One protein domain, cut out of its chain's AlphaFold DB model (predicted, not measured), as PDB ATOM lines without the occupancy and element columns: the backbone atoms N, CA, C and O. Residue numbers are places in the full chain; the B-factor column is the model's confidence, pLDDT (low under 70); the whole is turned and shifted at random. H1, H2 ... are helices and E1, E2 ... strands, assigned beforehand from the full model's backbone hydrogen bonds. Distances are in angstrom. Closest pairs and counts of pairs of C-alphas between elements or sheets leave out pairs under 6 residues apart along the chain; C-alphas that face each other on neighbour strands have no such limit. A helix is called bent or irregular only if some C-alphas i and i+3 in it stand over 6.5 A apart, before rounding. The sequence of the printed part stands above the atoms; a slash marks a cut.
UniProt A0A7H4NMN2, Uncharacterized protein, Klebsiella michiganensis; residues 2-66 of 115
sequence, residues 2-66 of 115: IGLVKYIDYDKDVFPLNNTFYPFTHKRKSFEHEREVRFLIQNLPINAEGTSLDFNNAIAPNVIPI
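Overview. This is residues 2 to 66 of the 115 residues of an uncharacterized protein of Klebsiella michiganensis (UniProt A0A7H4NMN2). Little of this domain is regular structure: a small head holds two two-stranded sheets, antiparallel E1-E4 and parallel E2-E3, and from it a long tail, residues 40 to 66, runs away and folds back. The 65 printed residues include, in order, E1, E2, H1, E3, H2 and E4, a mixed class with only 22 residues in named elements. The whole is only just loose, close to extended, radius of gyration of the C-alphas 16.0 A, spanning 44 by 29 by 17 A.

Along the chain. E1, residues 2 to 4, begins at C-alpha 2 (56.525, -0.805, 41.291); E4, 37 to 39, ends at C-alpha 39 (56.199, -0.744, 45.856). E2 is 6 to 8, E3 26 to 28, H1 22 to 25 and H2 29 to 34, 10.3 A long and irregular, C-alphas 30 and 33 being 7.7 A apart.

Arrangement. E1 and E4 are antiparallel at 159 degrees, N 3 to O 38 3.0 A. E1 runs on into E2 at 40 degrees. E2, H1 and E3 form a strand-helix-strand unit, parallel neighbour strands with a helix between along the chain; N 27 to O 6 is 2.9 A. The closest C-alphas of E2 and H2, Tyr 7 and Lys 29, are 4.6 A apart. H2 has 0 of 2 O i to N i+4 pairs within hydrogen-bond range but 2 of 3 i+3 pairs; H1 is too short for an i+4 pair.

Size, cuts and confidence. The farthest C-alphas, His 33 and Glu 49, are 45.6 A apart. The printed part has no cut; E2 to H1 is a long link. Residues 57 to 61 have pLDDT under 70.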
ATOM      1  N   ILE A   2      56.294  -2.237  41.039       91.12
ATOM      2  CA  ILE A   2      56.525  -0.805  41.291       91.12
ATOM      3  C   ILE A   2      55.593  -0.005  40.376       91.12
ATOM      4  O   ILE A   2      55.386  -0.400  39.227       91.12
ATOM      5  N   GLY A   3      54.997   1.082  40.863       90.81
ATOM      6  CA  GLY A   3      54.107   1.899  40.041       90.81
ATOM      7  C   GLY A   3      53.910   3.314  40.565       90.81
ATOM      8  O   GLY A   3      53.880   3.544  41.774       90.81
ATOM      9  N   LEU A   4      53.754   4.255  39.632       94.88
ATOM     10  CA  LEU A   4      53.284   5.606  39.931       94.88
ATOM     11  C   LEU A   4      51.805   5.564  40.310       94.88
ATOM     12  O   LEU A   4      51.022   4.833  39.692       94.88
ATOM     13  N   VAL A   5      51.423   6.363  41.304       96.44
ATOM     14  CA  VAL A   5      50.017   6.502  41.687       96.44
ATOM     15  C   VAL A   5      49.281   7.320  40.629       96.44
ATOM     16  O   VAL A   5      49.715   8.408  40.254       96.44
ATOM     17  N   LYS A   6      48.155   6.792  40.146       95.62
ATOM     18  CA  LYS A   6      47.227   7.502  39.265       95.62
ATOM     19  C   LYS A   6      46.205   8.264  40.096       95.62
ATOM     20  O   LYS A   6      45.580   7.708  40.997       95.62
ATOM     21  N   TYR A   7      46.008   9.533  39.776       97.44
ATOM     22  CA  TYR A   7      45.066  10.392  40.481       97.44
ATOM     23  C   TYR A   7      43.827  10.594  39.614       97.44
ATOM     24  O   TYR A   7      43.939  11.111  38.505       97.44
ATOM     25  N   ILE A   8      42.663  10.163  40.105       96.56
ATOM     26  CA  ILE A   8      41.393  10.218  39.365       96.56
ATOM     27  C   ILE A   8      40.326  10.983  40.149       96.56
ATOM     28  O   ILE A   8      40.337  11.026  41.386       96.56
ATOM     29  N   ASP A   9      39.409  11.611  39.428       96.81
ATOM     30  CA  ASP A   9      38.207  12.226  39.973       96.81
ATOM     31  C   ASP A   9      37.116  11.153  40.077       96.81
ATOM     32  O   ASP A   9      36.536  10.760  39.075       96.81
ATOM     33  N   TYR A  10      36.834  10.654  41.281       94.50
ATOM     34  CA  TYR A  10      35.862   9.564  41.467       94.50
ATOM     35  C   TYR A  10      34.413   9.961  41.143       94.50
ATOM     36  O   TYR A  10      33.566   9.076  41.056       94.50
ATOM     37  N   ASP A  11      34.130  11.254  40.964       95.31
ATOM     38  CA  ASP A  11      32.802  11.729  40.571       95.31
ATOM     39  C   ASP A  11      32.633  11.763  39.038       95.31
ATOM     40  O   ASP A  11      31.508  11.834  38.544       95.31
ATOM     41  N   LYS A  12      33.735  11.716  38.272       96.19
ATOM     42  CA  LYS A  12      33.739  11.862  36.800       96.19
ATOM     43  C   LYS A  12      34.392  10.698  36.062       96.19
ATOM     44  O   LYS A  12      33.961  10.349  34.966       96.19
ATOM     45  N   ASP A  13      35.434  10.128  36.645       95.62
ATOM     46  CA  ASP A  13      36.248   9.077  36.058       95.62
ATOM     47  C   ASP A  13      35.756   7.701  36.517       95.62
ATOM     48  O   ASP A  13      35.378   7.491  37.672       95.62
ATOM     49  N   VAL A  14      35.816   6.720  35.618       92.25
ATOM     50  CA  VAL A  14      35.494   5.328  35.948       92.25
ATOM     51  C   VAL A  14      36.716   4.659  36.563       92.25
ATOM     52  O   VAL A  14      37.776   4.583  35.939       92.25
ATOM     53  N   PHE A  15      36.559   4.120  37.771       93.25
ATOM     54  CA  PHE A  15      37.598   3.317  38.402       93.25
ATOM     55  C   PHE A  15      37.706   1.942  37.715       93.25
ATOM     56  O   PHE A  15      36.730   1.186  37.707       93.25
ATOM     57  N   PRO A  16      38.869   1.574  37.150       89.25
ATOM     58  CA  PRO A  16      39.029   0.275  36.510       89.25
ATOM     59  C   PRO A  16      39.099  -0.855  37.553       89.25
ATOM     60  O   PRO A  16      39.841  -0.769  38.527       89.25
ATOM     61  N   LEU A  17      38.353  -1.944  37.337       89.81
ATOM     62  CA  LEU A  17      38.273  -3.094  38.262       89.81
ATOM     63  C   LEU A  17      39.016  -4.348  37.770       89.81
ATOM     64  O   LEU A  17      39.009  -5.381  38.428       89.81
ATOM     65  N   ASN A  18      39.671  -4.276  36.613       91.44
ATOM     66  CA  ASN A  18      40.306  -5.417  35.948       91.44
ATOM     67  C   ASN A  18      41.720  -5.747  36.462       91.44
ATOM     68  O   ASN A  18      42.390  -6.603  35.887       91.44
ATOM     69  N   ASN A  19      42.205  -5.072  37.506       89.00
ATOM     70  CA  ASN A  19      43.527  -5.321  38.072       89.00
ATOM     71  C   ASN A  19      43.491  -5.200  39.600       89.00
ATOM     72  O   ASN A  19      43.113  -4.168  40.156       89.00
ATOM     73  N   THR A  20      43.943  -6.253  40.276       88.38
ATOM     74  CA  THR A  20      43.959  -6.373  41.740       88.38
ATOM     75  C   THR A  20      44.876  -5.358  42.432       88.38
ATOM     76  O   THR A  20      44.693  -5.085  43.617       88.38
ATOM     77  N   PHE A  21      45.825  -4.745  41.716       90.31
ATOM     78  CA  PHE A  21      46.697  -3.695  42.250       90.31
ATOM     79  C   PHE A  21      46.085  -2.292  42.183       90.31
ATOM     80  O   PHE A  21      46.573  -1.391  42.865       90.31
ATOM     81  N   TYR A  22      45.039  -2.066  41.382       92.25
ATOM     82  CA  TYR A  22      44.475  -0.727  41.174       92.25
ATOM     83  C   TYR A  22      43.958  -0.034  42.433       92.25
ATOM     84  O   TYR A  22      44.244   1.159  42.565       92.25
ATOM     85  N   PRO A  23      43.327  -0.726  43.399       91.75
ATOM     86  CA  PRO A  23      42.967  -0.109  44.678       91.75
ATOM     87  C   PRO A  23      44.168   0.479  45.432       91.75
ATOM     88  O   PRO A  23      44.022   1.430  46.193       91.75
ATOM     89  N   PHE A  24      45.372  -0.046  45.186       92.06
ATOM     90  CA  PHE A  24      46.612   0.381  45.831       92.06
ATOM     91  C   PHE A  24      47.459   1.322  44.965       92.06
ATOM     92  O   PHE A  24      48.449   1.860  45.460       92.06
ATOM     93  N   THR A  25      47.100   1.551  43.699       94.31
ATOM     94  CA  THR A  25      47.816   2.454  42.775       94.31
ATOM     95  C   THR A  25      46.966   3.618  42.272       94.31
ATOM     96  O   THR A  25      47.431   4.376  41.427       94.31
ATOM     97  N   HIS A  26      45.756   3.811  42.804       95.38
ATOM     98  CA  HIS A  26      44.903   4.956  42.491       95.38
ATOM     99  C   HIS A  26      44.551   5.753  43.749       95.38
ATOM    100  O   HIS A  26      44.296   5.189  44.814       95.38
ATOM    101  N   LYS A  27      44.499   7.078  43.623       96.31
ATOM    102  CA  LYS A  27      44.110   8.009  44.693       96.31
ATOM    103  C   LYS A  27      43.174   9.079  44.131       96.31
ATOM    104  O   LYS A  27      43.077   9.259  42.919       96.31
ATOM    105  N   ARG A  28      42.437   9.773  45.002       97.00
ATOM    106  CA  ARG A  28      41.575  10.892  44.582       97.00
ATOM    107  C   ARG A  28      42.426  12.030  44.019       97.00
ATOM    108  O   ARG A  28      43.500  12.312  44.549       97.00
ATOM    109  N   LYS A  29      41.906  12.732  43.012       96.88
ATOM    110  CA  LYS A  29      42.584  13.850  42.339       96.88
ATOM    111  C   LYS A  29      43.052  14.969  43.275       96.88
ATOM    112  O   LYS A  29      44.102  15.553  43.046       96.88
ATOM    113  N   SER A  30      42.358  15.199  44.391       97.00
ATOM    114  CA  SER A  30      42.755  16.169  45.429       97.00
ATOM    115  C   SER A  30      44.154  15.935  46.024       97.00
ATOM    116  O   SER A  30      44.734  16.848  46.609       97.00
ATOM    117  N   PHE A  31      44.705  14.728  45.876       96.00
ATOM    118  CA  PHE A  31      46.016  14.337  46.391       96.00
ATOM    119  C   PHE A  31      47.135  14.350  45.336       96.00
ATOM    120  O   PHE A  31      48.266  13.995  45.642       96.00
ATOM    121  N   GLU A  32      46.866  14.793  44.104       96.62
ATOM    122  CA  GLU A  32      47.834  14.782  42.989       96.62
ATOM    123  C   GLU A  32      49.161  15.504  43.300       96.62
ATOM    124  O   GLU A  32      50.215  15.171  42.755       96.62
ATOM    125  N   HIS A  33      49.130  16.461  44.229       93.06
ATOM    126  CA  HIS A  33      50.304  17.195  44.687       93.06
ATOM    127  C   HIS A  33      51.363  16.321  45.387       93.06
ATOM    128  O   HIS A  33      52.524  16.724  45.437       93.06
ATOM    129  N   GLU A  34      51.006  15.142  45.901       94.25
ATOM    130  CA  GLU A  34      51.935  14.254  46.615       94.25
ATOM    131  C   GLU A  34      52.914  13.529  45.684       94.25
ATOM    132  O   GLU A  34      54.020  13.200  46.107       94.25
ATOM    133  N   ARG A  35      52.536  13.295  44.416       94.56
ATOM    134  CA  ARG A  35      53.385  12.668  43.381       94.56
ATOM    135  C   ARG A  35      54.067  11.366  43.842       94.56
ATOM    136  O   ARG A  35      55.263  11.166  43.653       94.56
ATOM    137  N   GLU A  36      53.283  10.477  44.444       95.06
ATOM    138  CA  GLU A  36      53.754   9.215  45.023       95.06
ATOM    139  C   GLU A  36      54.179   8.139  43.992       95.06
ATOM    140  O   GLU A  36      53.551   7.950  42.943       95.06
ATOM    141  N   VAL A  37      55.182   7.338  44.375       94.12
ATOM    142  CA  VAL A  37      55.520   6.028  43.787       94.12
ATOM    143  C   VAL A  37      55.367   4.948  44.859       94.12
ATOM    144  O   VAL A  37      55.702   5.179  46.021       94.12
ATOM    145  N   ARG A  38      54.849   3.768  44.497       93.69
ATOM    146  CA  ARG A  38      54.600   2.667  45.440       93.69
ATOM    147  C   ARG A  38      55.264   1.372  44.996       93.69
ATOM    148  O   ARG A  38      55.210   1.003  43.822       93.69
ATOM    149  N   PHE A  39      55.819   0.659  45.972       90.81
ATOM    150  CA  PHE A  39      56.199  -0.744  45.856       90.81
ATOM    151  C   PHE A  39      55.097  -1.600  46.481       90.81
ATOM    152  O   PHE A  39      54.725  -1.398  47.633       90.81
ATOM    153  N   LEU A  40      54.565  -2.545  45.711       89.88
ATOM    154  CA  LEU A  40      53.520  -3.473  46.134       89.88
ATOM    155  C   LEU A  40      54.061  -4.897  46.072       89.88
ATOM    156  O   LEU A  40      54.495  -5.358  45.008       89.88
ATOM    157  N   ILE A  41      54.018  -5.580  47.210       85.94
ATOM    158  CA  ILE A  41      54.441  -6.969  47.366       85.94
ATOM    159  C   ILE A  41      53.209  -7.751  47.799       85.94
ATOM    160  O   ILE A  41      52.593  -7.436  48.814       85.94
ATOM    161  N   GLN A  42      52.827  -8.735  46.992       82.06
ATOM    162  CA  GLN A  42      51.715  -9.622  47.289       82.06
ATOM    163  C   GLN A  42      52.293 -10.995  47.611       82.06
ATOM    164  O   GLN A  42      52.829 -11.658  46.727       82.06
ATOM    165  N   ASN A  43      52.197 -11.396  48.877       81.38
ATOM    166  CA  ASN A  43      52.523 -12.746  49.309       81.38
ATOM    167  C   ASN A  43      51.213 -13.522  49.463       81.38
ATOM    168  O   ASN A  43      50.465 -13.287  50.411       81.38
ATOM    169  N   LEU A  44      50.890 -14.373  48.490       81.25
ATOM    170  CA  LEU A  44      49.701 -15.217  48.560       81.25
ATOM    171  C   LEU A  44      50.057 -16.499  49.320       81.25
ATOM    172  O   LEU A  44      51.038 -17.147  48.953       81.25
ATOM    173  N   PRO A  45      49.289 -16.887  50.352       83.31
ATOM    174  CA  PRO A  45      49.528 -18.134  51.056       83.31
ATOM    175  C   PRO A  45      48.990 -19.273  50.195       83.31
ATOM    176  O   PRO A  45      47.827 -19.649  50.284       83.31
ATOM    177  N   ILE A  46      49.811 -19.752  49.269       83.06
ATOM    178  CA  ILE A  46      49.468 -20.876  48.400       83.06
ATOM    179  C   ILE A  46      49.817 -22.160  49.158       83.06
ATOM    180  O   ILE A  46      50.880 -22.243  49.777       83.06
ATOM    181  N   ASN A  47      48.919 -23.147  49.141       83.31
ATOM    182  CA  ASN A  47      49.186 -24.455  49.736       83.31
ATOM    183  C   ASN A  47      50.417 -25.124  49.089       83.31
ATOM    184  O   ASN A  47      50.826 -24.778  47.979       83.31
ATOM    185  N   ALA A  48      51.001 -26.116  49.766       80.12
ATOM    186  CA  ALA A  48      52.200 -26.807  49.277       80.12
ATOM    187  C   ALA A  48      52.024 -27.442  47.880       80.12
ATOM    188  O   ALA A  48      52.995 -27.614  47.151       80.12
ATOM    189  N   GLU A  49      50.784 -27.764  47.504       84.62
ATOM    190  CA  GLU A  49      50.429 -28.351  46.210       84.62
ATOM    191  C   GLU A  49      50.247 -27.314  45.086       84.62
ATOM    192  O   GLU A  49      50.120 -27.690  43.924       84.62
ATOM    193  N   GLY A  50      50.230 -26.013  45.393       81.81
ATOM    194  CA  GLY A  50      50.061 -24.954  44.392       81.81
ATOM    195  C   GLY A  50      48.628 -24.775  43.876       81.81
ATOM    196  O   GLY A  50      48.410 -24.029  42.923       81.81
ATOM    197  N   THR A  51      47.654 -25.473  44.459       83.56
ATOM    198  CA  THR A  51      46.295 -25.632  43.924       83.56
ATOM    199  C   THR A  51      45.272 -24.692  44.551       83.56
ATOM    200  O   THR A  51      44.278 -24.359  43.903       83.56
ATOM    201  N   SER A  52      45.488 -24.233  45.786       84.88
ATOM    202  CA  SER A  52      44.537 -23.366  46.486       84.88
ATOM    203  C   SER A  52      45.210 -22.371  47.424       84.88
ATOM    204  O   SER A  52      46.315 -22.590  47.917       84.88
ATOM    205  N   LEU A  53      44.499 -21.278  47.709       86.44
ATOM    206  CA  LEU A  53      44.875 -20.344  48.766       86.44
ATOM    207  C   LEU A  53      44.545 -20.961  50.128       86.44
ATOM    208  O   LEU A  53      43.409 -21.363  50.369       86.44
ATOM    209  N   ASP A  54      45.531 -21.010  51.014       84.81
ATOM    210  CA  ASP A  54      45.427 -21.522  52.374       84.81
ATOM    211  C   ASP A  54      45.724 -20.408  53.381       84.81
ATOM    212  O   ASP A  54      46.829 -20.254  53.905       84.81
ATOM    213  N   PHE A  55      44.703 -19.599  53.654       79.75
ATOM    214  CA  PHE A  55      44.813 -18.489  54.598       79.75
ATOM    215  C   PHE A  55      44.994 -18.935  56.055       79.75
ATOM    216  O   PHE A  55      45.402 -18.116  56.876       79.75
ATOM    217  N   ASN A  56      44.738 -20.208  56.382       78.69
ATOM    218  CA  ASN A  56      44.953 -20.730  57.735       78.69
ATOM    219  C   ASN A  56      46.447 -20.882  58.051       78.69
ATOM    220  O   ASN A  56      46.839 -20.761  59.208       78.69
ATOM    221  N   ASN A  57      47.274 -21.084  57.020       67.19
ATOM    222  CA  ASN A  57      48.732 -21.170  57.111       67.19
ATOM    223  C   ASN A  57      49.439 -19.892  56.629       67.19
ATOM    224  O   ASN A  57      50.639 -19.908  56.346       67.19
ATOM    225  N   ALA A  58      48.717 -18.772  56.522       69.88
ATOM    226  CA  ALA A  58      49.321 -17.501  56.153       69.88
ATOM    227  C   ALA A  58      50.405 -17.110  57.173       69.88
ATOM    228  O   ALA A  58      50.128 -16.898  58.353       69.88
ATOM    229  N   ILE A  59      51.653 -17.020  56.706       64.31
ATOM    230  CA  ILE A  59      52.804 -16.706  57.553       64.31
ATOM    231  C   ILE A  59      52.674 -15.265  58.051       64.31
ATOM    232  O   ILE A  59      52.721 -14.314  57.272       64.31
ATOM    233  N   ALA A  60      52.546 -15.112  59.366       65.19
ATOM    234  CA  ALA A  60      52.786 -13.861  60.065       65.19
ATOM    235  C   ALA A  60      54.220 -13.874  60.634       65.19
ATOM    236  O   ALA A  60      54.668 -14.915  61.117       65.19
ATOM    237  N   PRO A  61      54.938 -12.741  60.634       61.47
ATOM    238  CA  PRO A  61      54.465 -11.407  60.276       61.47
ATOM    239  C   PRO A  61      54.642 -11.077  58.783       61.47
ATOM    240  O   PRO A  61      55.664 -11.385  58.177       61.47
ATOM    241  N   ASN A  62      53.686 -10.329  58.219       70.25
ATOM    242  CA  ASN A  62      53.820  -9.653  56.920       70.25
ATOM    243  C   ASN A  62      54.748  -8.425  57.033       70.25
ATOM    244  O   ASN A  62      54.364  -7.305  56.701       70.25
ATOM    245  N   VAL A  63      55.951  -8.616  57.575       77.69
ATOM    246  CA  VAL A  63      56.962  -7.570  57.742       77.69
ATOM    247  C   VAL A  63      58.141  -7.913  56.854       77.69
ATOM    248  O   VAL A  63      58.746  -8.972  56.984       77.69
ATOM    249  N   ILE A  64      58.472  -6.987  55.963       81.31
ATOM    250  CA  ILE A  64      59.683  -7.058  55.158       81.31
ATOM    251  C   ILE A  64      60.633  -6.026  55.759       81.31
ATOM    252  O   ILE A  64      60.374  -4.830  55.605       81.31
ATOM    253  N   PRO A  65      61.672  -6.446  56.503       85.12
ATOM    254  CA  PRO A  65      62.664  -5.511  57.000       85.12
ATOM    255  C   PRO A  65      63.416  -4.938  55.801       85.12
ATOM    256  O   PRO A  65      63.940  -5.680  54.970       85.12
ATOM    257  N   ILE A  66      63.442  -3.615  55.701       84.88
ATOM    258  CA  ILE A  66      64.217  -2.907  54.689       84.88
ATOM    259  C   ILE A  66      65.169  -1.997  55.445       84.88
ATOM    260  O   ILE A  66      64.730  -1.139  56.212       84.88
TER     261      ILE A  66